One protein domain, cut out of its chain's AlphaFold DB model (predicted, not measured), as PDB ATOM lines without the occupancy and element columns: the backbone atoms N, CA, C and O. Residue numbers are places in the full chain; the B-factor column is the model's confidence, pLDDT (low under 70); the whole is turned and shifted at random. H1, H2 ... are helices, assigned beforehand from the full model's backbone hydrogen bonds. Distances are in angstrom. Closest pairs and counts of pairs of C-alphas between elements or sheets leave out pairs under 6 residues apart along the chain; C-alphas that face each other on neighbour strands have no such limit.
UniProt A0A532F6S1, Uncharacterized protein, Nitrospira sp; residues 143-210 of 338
ATOM      1  N   THR A 143      14.036  37.343 -18.685       94.50
ATOM      2  CA  THR A 143      14.869  36.629 -19.662       94.50
ATOM      3  C   THR A 143      15.833  35.660 -18.982       94.50
ATOM      4  O   THR A 143      16.004  34.551 -19.473       94.50
ATOM      5  N   THR A 144      16.412  36.040 -17.840       94.94
ATOM      6  CA  THR A 144      17.256  35.157 -17.019       94.94
ATOM      7  C   THR A 144      16.442  33.956 -16.555       94.94
ATOM      8  O   THR A 144      16.838  32.817 -16.767       94.94
ATOM      9  N   ARG A 145      15.230  34.203 -16.043       94.88
ATOM     10  CA  ARG A 145      14.300  33.150 -15.617       94.88
ATOM     11  C   ARG A 145      13.892  32.218 -16.754       94.88
ATOM     12  O   ARG A 145      13.847  31.012 -16.556       94.88
ATOM     13  N   ALA A 146      13.643  32.744 -17.951       95.69
ATOM     14  CA  ALA A 146      13.362  31.913 -19.120       95.69
ATOM     15  C   ALA A 146      14.533  30.978 -19.481       95.69
ATOM     16  O   ALA A 146      14.306  29.808 -19.801       95.69
ATOM     17  N   ILE A 147      15.774  31.474 -19.400       96.31
ATOM     18  CA  ILE A 147      16.984  30.666 -19.616       96.31
ATOM     19  C   ILE A 147      17.142  29.629 -18.497       96.31
ATOM     20  O   ILE A 147      17.383  28.465 -18.800       96.31
ATOM     21  N   ASP A 148      16.928  30.000 -17.232       95.19
ATOM     22  CA  ASP A 148      16.962  29.068 -16.095       95.19
ATOM     23  C   ASP A 148      15.960  27.921 -16.269       95.19
ATOM     24  O   ASP A 148      16.288  26.763 -16.013       95.19
ATOM     25  N   ILE A 149      14.733  28.220 -16.706       95.25
ATOM     26  CA  ILE A 149      13.704  27.205 -16.971       95.25
ATOM     27  C   ILE A 149      14.161  26.270 -18.093       95.25
ATOM     28  O   ILE A 149      14.042  25.055 -17.957       95.25
ATOM     29  N   HIS A 150      14.743  26.811 -19.167       96.25
ATOM     30  CA  HIS A 150      15.292  25.989 -20.247       96.25
ATOM     31  C   HIS A 150      16.441  25.101 -19.753       96.25
ATOM     32  O   HIS A 150      16.467  23.905 -20.039       96.25
ATOM     33  N   LEU A 151      17.354  25.649 -18.950       96.19
ATOM     34  CA  LEU A 151      18.442  24.888 -18.339       96.19
ATOM     35  C   LEU A 151      17.907  23.785 -17.425       96.19
ATOM     36  O   LEU A 151      18.408  22.669 -17.489       96.19
ATOM     37  N   ARG A 152      16.861  24.022 -16.628       93.44
ATOM     38  CA  ARG A 152      16.248  22.968 -15.793       93.44
ATOM     39  C   ARG A 152      15.773  21.768 -16.614       93.44
ATOM     40  O   ARG A 152      15.925  20.643 -16.143       93.44
ATOM     41  N   ASP A 153      15.267  21.994 -17.828       93.12
ATOM     42  CA  ASP A 153      14.801  20.919 -18.714       93.12
ATOM     43  C   ASP A 153      15.953  20.014 -19.206       93.12
ATOM     44  O   ASP A 153      15.731  18.834 -19.483       93.12
ATOM     45  N   ILE A 154      17.180  20.540 -19.349       96.12
ATOM     46  CA  ILE A 154      18.277  19.844 -20.060       96.12
ATOM     47  C   ILE A 154      19.542  19.608 -19.229       96.12
ATOM     48  O   ILE A 154      20.327  18.708 -19.540       96.12
ATOM     49  N   PHE A 155      19.781  20.401 -18.186       95.56
ATOM     50  CA  PHE A 155      21.057  20.440 -17.470       95.56
ATOM     51  C   PHE A 155      21.301  19.154 -16.682       95.56
ATOM     52  O   PHE A 155      22.411  18.637 -16.678       95.56
ATOM     53  N   GLY A 156      20.259  18.574 -16.079       94.56
ATOM     54  CA  GLY A 156      20.371  17.294 -15.378       94.56
ATOM     55  C   GLY A 156      20.859  16.165 -16.290       94.56
ATOM     56  O   GLY A 156      21.782  15.438 -15.931       94.56
ATOM     57  N   ASP A 157      20.284  16.047 -17.489       96.06
ATOM     58  CA  ASP A 157      20.707  15.057 -18.486       96.06
ATOM     59  C   ASP A 157      22.085  15.380 -19.070       96.06
ATOM     60  O   ASP A 157      22.896  14.476 -19.251       96.06
ATOM     61  N   THR A 158      22.382  16.663 -19.290       96.94
ATOM     62  CA  THR A 158      23.711  17.137 -19.709       96.94
ATOM     63  C   THR A 158      24.780  16.689 -18.710       96.94
ATOM     64  O   THR A 158      25.788  16.100 -19.094       96.94
ATOM     65  N   MET A 159      24.534  16.886 -17.413       95.38
ATOM     66  CA  MET A 159      25.478  16.515 -16.361       95.38
ATOM     67  C   MET A 159      25.641  15.004 -16.200       95.38
ATOM     68  O   MET A 159      26.736  14.564 -15.869       95.38
ATOM     69  N   LYS A 160      24.613  14.193 -16.481       94.81
ATOM     70  CA  LYS A 160      24.761  12.725 -16.518       94.81
ATOM     71  C   LYS A 160      25.723  12.261 -17.617       94.81
ATOM     72  O   LYS A 160      26.287  11.185 -17.483       94.81
ATOM     73  N   LEU A 161      25.888  13.034 -18.691       95.31
ATOM     74  CA  LEU A 161      26.837  12.720 -19.762       95.31
ATOM     75  C   LEU A 161      28.235  13.264 -19.458       95.31
ATOM     76  O   LEU A 161      29.215  12.551 -19.639       95.31
ATOM     77  N   LEU A 162      28.328  14.508 -18.979       95.06
ATOM     78  CA  LEU A 162      29.615  15.176 -18.757       95.06
ATOM     79  C   LEU A 162      30.305  14.770 -17.455       95.06
ATOM     80  O   LEU A 162      31.527  14.703 -17.403       95.06
ATOM     81  N   PHE A 163      29.535  14.539 -16.392       95.12
ATOM     82  CA  PHE A 163      30.068  14.218 -15.073       95.12
ATOM     83  C   PHE A 163      29.094  13.316 -14.290       95.12
ATOM     84  O   PHE A 163      28.416  13.772 -13.361       95.12
ATOM     85  N   PRO A 164      29.001  12.013 -14.632       93.94
ATOM     86  CA  PRO A 164      28.110  11.056 -13.964       93.94
ATOM     87  C   PRO A 164      28.582  10.636 -12.561       93.94
ATOM     88  O   PRO A 164      28.043   9.696 -11.975       93.94
ATOM     89  N   HIS A 165      29.613  11.283 -12.023       93.00
ATOM     90  CA  HIS A 165      30.280  10.871 -10.799       93.00
ATOM     91  C   HIS A 165      29.899  11.743  -9.605       93.00
ATOM     92  O   HIS A 165      29.507  12.902  -9.730       93.00
ATOM     93  N   ASP A 166      30.043  11.171  -8.411       92.69
ATOM     94  CA  ASP A 166      29.984  11.941  -7.176       92.69
ATOM     95  C   ASP A 166      31.258  12.800  -7.069       92.69
ATOM     96  O   ASP A 166      32.354  12.230  -6.993       92.69
ATOM     97  N   PRO A 167      31.157  14.142  -7.034       92.81
ATOM     98  CA  PRO A 167      32.329  15.017  -6.998       92.81
ATOM     99  C   PRO A 167      33.211  14.783  -5.766       92.81
ATOM    100  O   PRO A 167      34.414  15.010  -5.826       92.81
ATOM    101  N   ARG A 168      32.660  14.232  -4.675       91.75
ATOM    102  CA  ARG A 168      33.432  13.853  -3.477       91.75
ATOM    103  C   ARG A 168      34.396  12.693  -3.730       91.75
ATOM    104  O   ARG A 168      35.374  12.543  -3.012       91.75
ATOM    105  N   LYS A 169      34.094  11.845  -4.717       92.56
ATOM    106  CA  LYS A 169      34.901  10.670  -5.086       92.56
ATOM    107  C   LYS A 169      35.817  10.941  -6.278       92.56
ATOM    108  O   LYS A 169      36.761  10.190  -6.494       92.56
ATOM    109  N   LYS A 170      35.513  11.976  -7.063       94.56
ATOM    110  CA  LYS A 170      36.203  12.349  -8.304       94.56
ATOM    111  C   LYS A 170      36.568  13.835  -8.293       94.56
ATOM    112  O   LYS A 170      36.203  14.570  -9.205       94.56
ATOM    113  N   MET A 171      37.249  14.280  -7.234       93.62
ATOM    114  CA  MET A 171      37.545  15.703  -7.043       93.62
ATOM    115  C   MET A 171      38.431  16.264  -8.158       93.62
ATOM    116  O   MET A 171      38.120  17.324  -8.683       93.62
ATOM    117  N   ASP A 172      39.484  15.550  -8.561       93.81
ATOM    118  CA  ASP A 172      40.407  16.040  -9.596       93.81
ATOM    119  C   ASP A 172      39.686  16.305 -10.924       93.81
ATOM    120  O   ASP A 172      39.901  17.331 -11.562       93.81
ATOM    121  N   GLU A 173      38.757  15.423 -11.300       94.50
ATOM    122  CA  GLU A 173      37.899  15.620 -12.469       94.50
ATOM    123  C   GLU A 173      36.911  16.780 -12.238       94.50
ATOM    124  O   GLU A 173      36.752  17.639 -13.106       94.50
ATOM    125  N   TYR A 174      36.289  16.863 -11.054       94.31
ATOM    126  CA  TYR A 174      35.357  17.941 -10.701       94.31
ATOM    127  C   TYR A 174      36.004  19.333 -10.755       94.31
ATOM    128  O   TYR A 174      35.358  20.280 -11.189       94.31
ATOM    129  N   LEU A 175      37.279  19.470 -10.380       92.62
ATOM    130  CA  LEU A 175      38.008  20.744 -10.451       92.62
ATOM    131  C   LEU A 175      38.157  21.264 -11.887       92.62
ATOM    132  O   LEU A 175      38.282  22.470 -12.098       92.62
ATOM    133  N   THR A 176      38.131  20.369 -12.876       95.06
ATOM    134  CA  THR A 176      38.168  20.739 -14.299       95.06
ATOM    135  C   THR A 176      36.784  21.040 -14.871       95.06
ATOM    136  O   THR A 176      36.685  21.679 -15.922       95.06
ATOM    137  N   LEU A 177      35.718  20.635 -14.166       95.75
ATOM    138  CA  LEU A 177      34.336  20.900 -14.538       95.75
ATOM    139  C   LEU A 177      33.990  22.371 -14.267       95.75
ATOM    140  O   LEU A 177      33.529  22.765 -13.199       95.75
ATOM    141  N   THR A 178      34.215  23.175 -15.290       96.38
ATOM    142  CA  THR A 178      33.984  24.619 -15.348       96.38
ATOM    143  C   THR A 178      32.952  24.967 -16.413       96.38
ATOM    144  O   THR A 178      32.714  24.174 -17.329       96.38
ATOM    145  N   ASP A 179      32.418  26.187 -16.370       95.81
ATOM    146  CA  ASP A 179      31.577  26.726 -17.442       95.81
ATOM    147  C   ASP A 179      32.257  26.589 -18.808       95.81
ATOM    148  O   ASP A 179      31.624  26.155 -19.762       95.81
ATOM    149  N   TRP A 180      33.568  26.835 -18.910       96.38
ATOM    150  CA  TRP A 180      34.285  26.639 -20.173       96.38
ATOM    151  C   TRP A 180      34.323  25.190 -20.630       96.38
ATOM    152  O   TRP A 180      34.003  24.916 -21.785       96.38
ATOM    153  N   SER A 181      34.654  24.258 -19.736       96.00
ATOM    154  CA  SER A 181      34.633  22.832 -20.070       96.00
ATOM    155  C   SER A 181      33.243  22.378 -20.534       96.00
ATOM    156  O   SER A 181      33.127  21.680 -21.535       96.00
ATOM    157  N   LEU A 182      32.182  22.837 -19.866       96.88
ATOM    158  CA  LEU A 182      30.795  22.551 -20.215       96.88
ATOM    159  C   LEU A 182      30.453  23.111 -21.597       96.88
ATOM    160  O   LEU A 182      29.994  22.367 -22.462       96.88
ATOM    161  N   LEU A 183      30.679  24.410 -21.802       96.12
ATOM    162  CA  LEU A 183      30.319  25.115 -23.029       96.12
ATOM    163  C   LEU A 183      31.076  24.545 -24.235       96.12
ATOM    164  O   LEU A 183      30.461  24.304 -25.271       96.12
ATOM    165  N   GLU A 184      32.369  24.255 -24.103       95.12
ATOM    166  CA  GLU A 184      33.152  23.648 -25.184       95.12
ATOM    167  C   GLU A 184      32.650  22.244 -25.548       95.12
ATOM    168  O   GLU A 184      32.496  21.935 -26.730       95.12
ATOM    169  N   GLN A 185      32.305  21.414 -24.560       95.75
ATOM    170  CA  GLN A 185      31.789  20.066 -24.817       95.75
ATOM    171  C   GLN A 185      30.425  20.098 -25.522       95.75
ATOM    172  O   GLN A 185      30.242  19.470 -26.569       95.75
ATOM    173  N   VAL A 186      29.464  20.870 -25.001       97.12
ATOM    174  CA  VAL A 186      28.096  20.894 -25.553       97.12
ATOM    175  C   VAL A 186      28.022  21.547 -26.934       97.12
ATOM    176  O   VAL A 186      27.128  21.214 -27.717       97.12
ATOM    177  N   ARG A 187      28.976  22.422 -27.290       94.62
ATOM    178  CA  ARG A 187      29.086  22.996 -28.644       94.62
ATOM    179  C   ARG A 187      29.297  21.924 -29.715       94.62
ATOM    180  O   ARG A 187      28.753  22.055 -30.813       94.62
ATOM    181  N   GLY A 188      30.032  20.853 -29.406       93.88
ATOM    182  CA  GLY A 188      30.292  19.748 -30.339       93.88
ATOM    183  C   GLY A 188      29.112  18.785 -30.527       93.88
ATOM    184  O   GLY A 188      28.994  18.125 -31.566       93.88
ATOM    185  N   TRP A 189      28.190  18.729 -29.561       97.00
ATOM    186  CA  TRP A 189      27.155  17.691 -29.479       97.00
ATOM    187  C   TRP A 189      26.160  17.667 -30.638       97.00
ATOM    188  O   TRP A 189      25.616  16.610 -30.956       97.00
ATOM    189  N   LYS A 190      25.954  18.790 -31.334       90.88
ATOM    190  CA  LYS A 190      25.064  18.848 -32.505       90.88
ATOM    191  C   LYS A 190      25.469  17.860 -33.606       90.88
ATOM    192  O   LYS A 190      24.608  17.324 -34.301       90.88
ATOM    193  N   THR A 191      26.769  17.611 -33.747       93.25
ATOM    194  CA  THR A 191      27.335  16.697 -34.755       93.25
ATOM    195  C   THR A 191      27.626  15.299 -34.204       93.25
ATOM    196  O   THR A 191      28.172  14.455 -34.912       93.25
ATOM    197  N   SER A 192      27.242  15.030 -32.953       95.94
ATOM    198  CA  SER A 192      27.506  13.749 -32.306       95.94
ATOM    199  C   SER A 192      26.812  12.582 -33.011       95.94
ATOM    200  O   SER A 192      25.705  12.693 -33.546       95.94
ATOM    201  N   ARG A 193      27.437  11.405 -32.942       94.38
ATOM    202  CA  ARG A 193      26.845  10.136 -33.386       94.38
ATOM    203  C   ARG A 193      25.753   9.641 -32.432       94.38
ATOM    204  O   ARG A 193      24.862   8.910 -32.869       94.38
ATOM    205  N   HIS A 194      25.732  10.102 -31.183       96.12
ATOM    206  CA  HIS A 194      24.734   9.714 -30.186       96.12
ATOM    207  C   HIS A 194      23.483  10.601 -30.251       96.12
ATOM    208  O   HIS A 194      23.557  11.828 -30.214       96.12
ATOM    209  N   ALA A 195      22.302   9.977 -30.324       96.44
ATOM    210  CA  ALA A 195      21.031  10.697 -30.455       96.44
ATOM    211  C   ALA A 195      20.735  11.620 -29.260       96.44
ATOM    212  O   ALA A 195      20.257  12.738 -29.452       96.44
ATOM    213  N   THR A 196      21.057  11.178 -28.040       96.25
ATOM    214  CA  THR A 196      20.863  11.963 -26.812       96.25
ATOM    215  C   THR A 196      21.708  13.233 -26.814       96.25
ATOM    216  O   THR A 196      21.179  14.307 -26.537       96.25
ATOM    217  N   GLU A 197      22.985  13.132 -27.190       97.25
ATOM    218  CA  GLU A 197      23.873  14.291 -27.321       97.25
ATOM    219  C   GLU A 197      23.356  15.255 -28.383       97.25
ATOM    220  O   GLU A 197      23.221  16.438 -28.098       97.25
ATOM    221  N   ARG A 198      22.946  14.772 -29.565       97.25
ATOM    222  CA  ARG A 198      22.364  15.650 -30.598       97.25
ATOM    223  C   ARG A 198      21.132  16.407 -30.107       97.25
ATOM    224  O   ARG A 198      20.998  17.602 -30.380       97.25
ATOM    225  N   ARG A 199      20.236  15.730 -29.377       97.19
ATOM    226  CA  ARG A 199      19.036  16.348 -28.789       97.19
ATOM    227  C   ARG A 199      19.418  17.463 -27.815       97.19
ATOM    228  O   ARG A 199      18.930  18.578 -27.961       97.19
ATOM    229  N   LEU A 200      20.299  17.177 -26.856       97.81
ATOM    230  CA  LEU A 200      20.750  18.162 -25.867       97.81
ATOM    231  C   LEU A 200      21.544  19.298 -26.520       97.81
ATOM    232  O   LEU A 200      21.306  20.458 -26.211       97.81
ATOM    233  N   GLY A 201      22.429  18.984 -27.466       97.25
ATOM    234  CA  GLY A 201      23.211  19.960 -28.225       97.25
ATOM    235  C   GLY A 201      22.339  20.920 -29.033       97.25
ATOM    236  O   GLY A 201      22.666  22.098 -29.141       97.25
ATOM    237  N   THR A 202      21.192  20.459 -29.545       96.25
ATOM    238  CA  THR A 202      20.211  21.332 -30.215       96.25
ATOM    239  C   THR A 202      19.601  22.342 -29.242       96.25
ATOM    240  O   THR A 202      19.497  23.523 -29.569       96.25
ATOM    241  N   GLU A 203      19.241  21.911 -28.031       96.81
ATOM    242  CA  GLU A 203      18.711  22.806 -26.995       96.81
ATOM    243  C   GLU A 203      19.788  23.773 -26.473       96.81
ATOM    244  O   GLU A 203      19.529  24.968 -26.352       96.81
ATOM    245  N   TRP A 204      21.016  23.294 -26.250       97.19
ATOM    246  CA  TRP A 204      22.156  24.138 -25.880       97.19
ATOM    247  C   TRP A 204      22.476  25.180 -26.948       97.19
ATOM    248  O   TRP A 204      22.756  26.325 -26.608       97.19
ATOM    249  N   GLN A 205      22.380  24.837 -28.238       95.94
ATOM    250  CA  GLN A 205      22.609  25.805 -29.311       95.94
ATOM    251  C   GLN A 205      21.632  26.982 -29.224       95.94
ATOM    252  O   GLN A 205      22.043  28.119 -29.445       95.94
ATOM    253  N   ARG A 206      20.364  26.730 -28.873       95.88
ATOM    254  CA  ARG A 206      19.380  27.801 -28.666       95.88
ATOM    255  C   ARG A 206      19.818  28.733 -27.538       95.88
ATOM    256  O   ARG A 206      19.847  29.943 -27.733       95.88
ATOM    257  N   ILE A 207      20.249  28.177 -26.403       95.56
ATOM    258  CA  ILE A 207      20.753  28.959 -25.261       95.56
ATOM    259  C   ILE A 207      21.975  29.795 -25.668       95.56
ATOM    260  O   ILE A 207      21.988  31.005 -25.446       95.56
ATOM    261  N   LEU A 208      22.968  29.180 -26.318       95.19
ATOM    262  CA  LEU A 208      24.203  29.841 -26.759       95.19
ATOM    263  C   LEU A 208      23.956  30.939 -27.799       95.19
ATOM    264  O   LEU A 208      24.620  31.971 -27.783       95.19
ATOM    265  N   ALA A 209      22.989  30.733 -28.694       95.69
ATOM    266  CA  ALA A 209      22.570  31.720 -29.685       95.69
ATOM    267  C   ALA A 209      21.605  32.773 -29.114       95.69
ATOM    268  O   ALA A 209      21.147  33.646 -29.851       95.69
ATOM    269  N   ARG A 210      21.275  32.690 -27.816       94.81
ATOM    270  CA  ARG A 210      20.274  33.530 -27.142       94.81
ATOM    271  C   ARG A 210      18.882  33.449 -27.791       94.81
ATOM    272  O   ARG A 210      18.071  34.367 -27.660       94.81
TER     273      ARG A 210
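What this domain is: This is residues 143 to 210 of the 338 residues of an uncharacterized protein of Nitrospira sp (UniProt A0A532F6S1). Look for a V of two helices, H3 and H4, with kinked H1 packing on H4 and short H2 in a loop between H1 and H3. The 68 printed residues hold four named helices, in order H1 to H4, and no named strand: all helix. The whole is compact, radius of gyration of the C-alphas 12.5 A, spanning 33 by 31 by 18 A.

Where its parts are: Find C-alpha 143 at (14.869, 36.629, -19.662); H1, residues 143 to 162, runs 26.0 A from there, with a kink of 51 degrees near residue 154. H2 is residues 171 to 176, 8.9 A; H3 is 179 to 191, 20.5 A. H4, 195 to 208, 19.8 A, ends at (24.203, 29.841, -26.759).

How they stand to each other: At Ile 154 and Leu 200, closest C-alphas 6.5 A, H1 touches H4. H3 touches H4 with residues 186 to 191 alone, closest C-alphas Lys 190 and Arg 198, 4.6 A, at a steep tilt of 57 degrees. H2 is apart from H1 and H4. Every O i to N i+4 pair is within hydrogen-bond range in H4, 13 of 16 in H1, 1 of 2 in H2, 5 of 9 in H3.

The domain as a whole: The printed part has no cut; no printed residue is under 70.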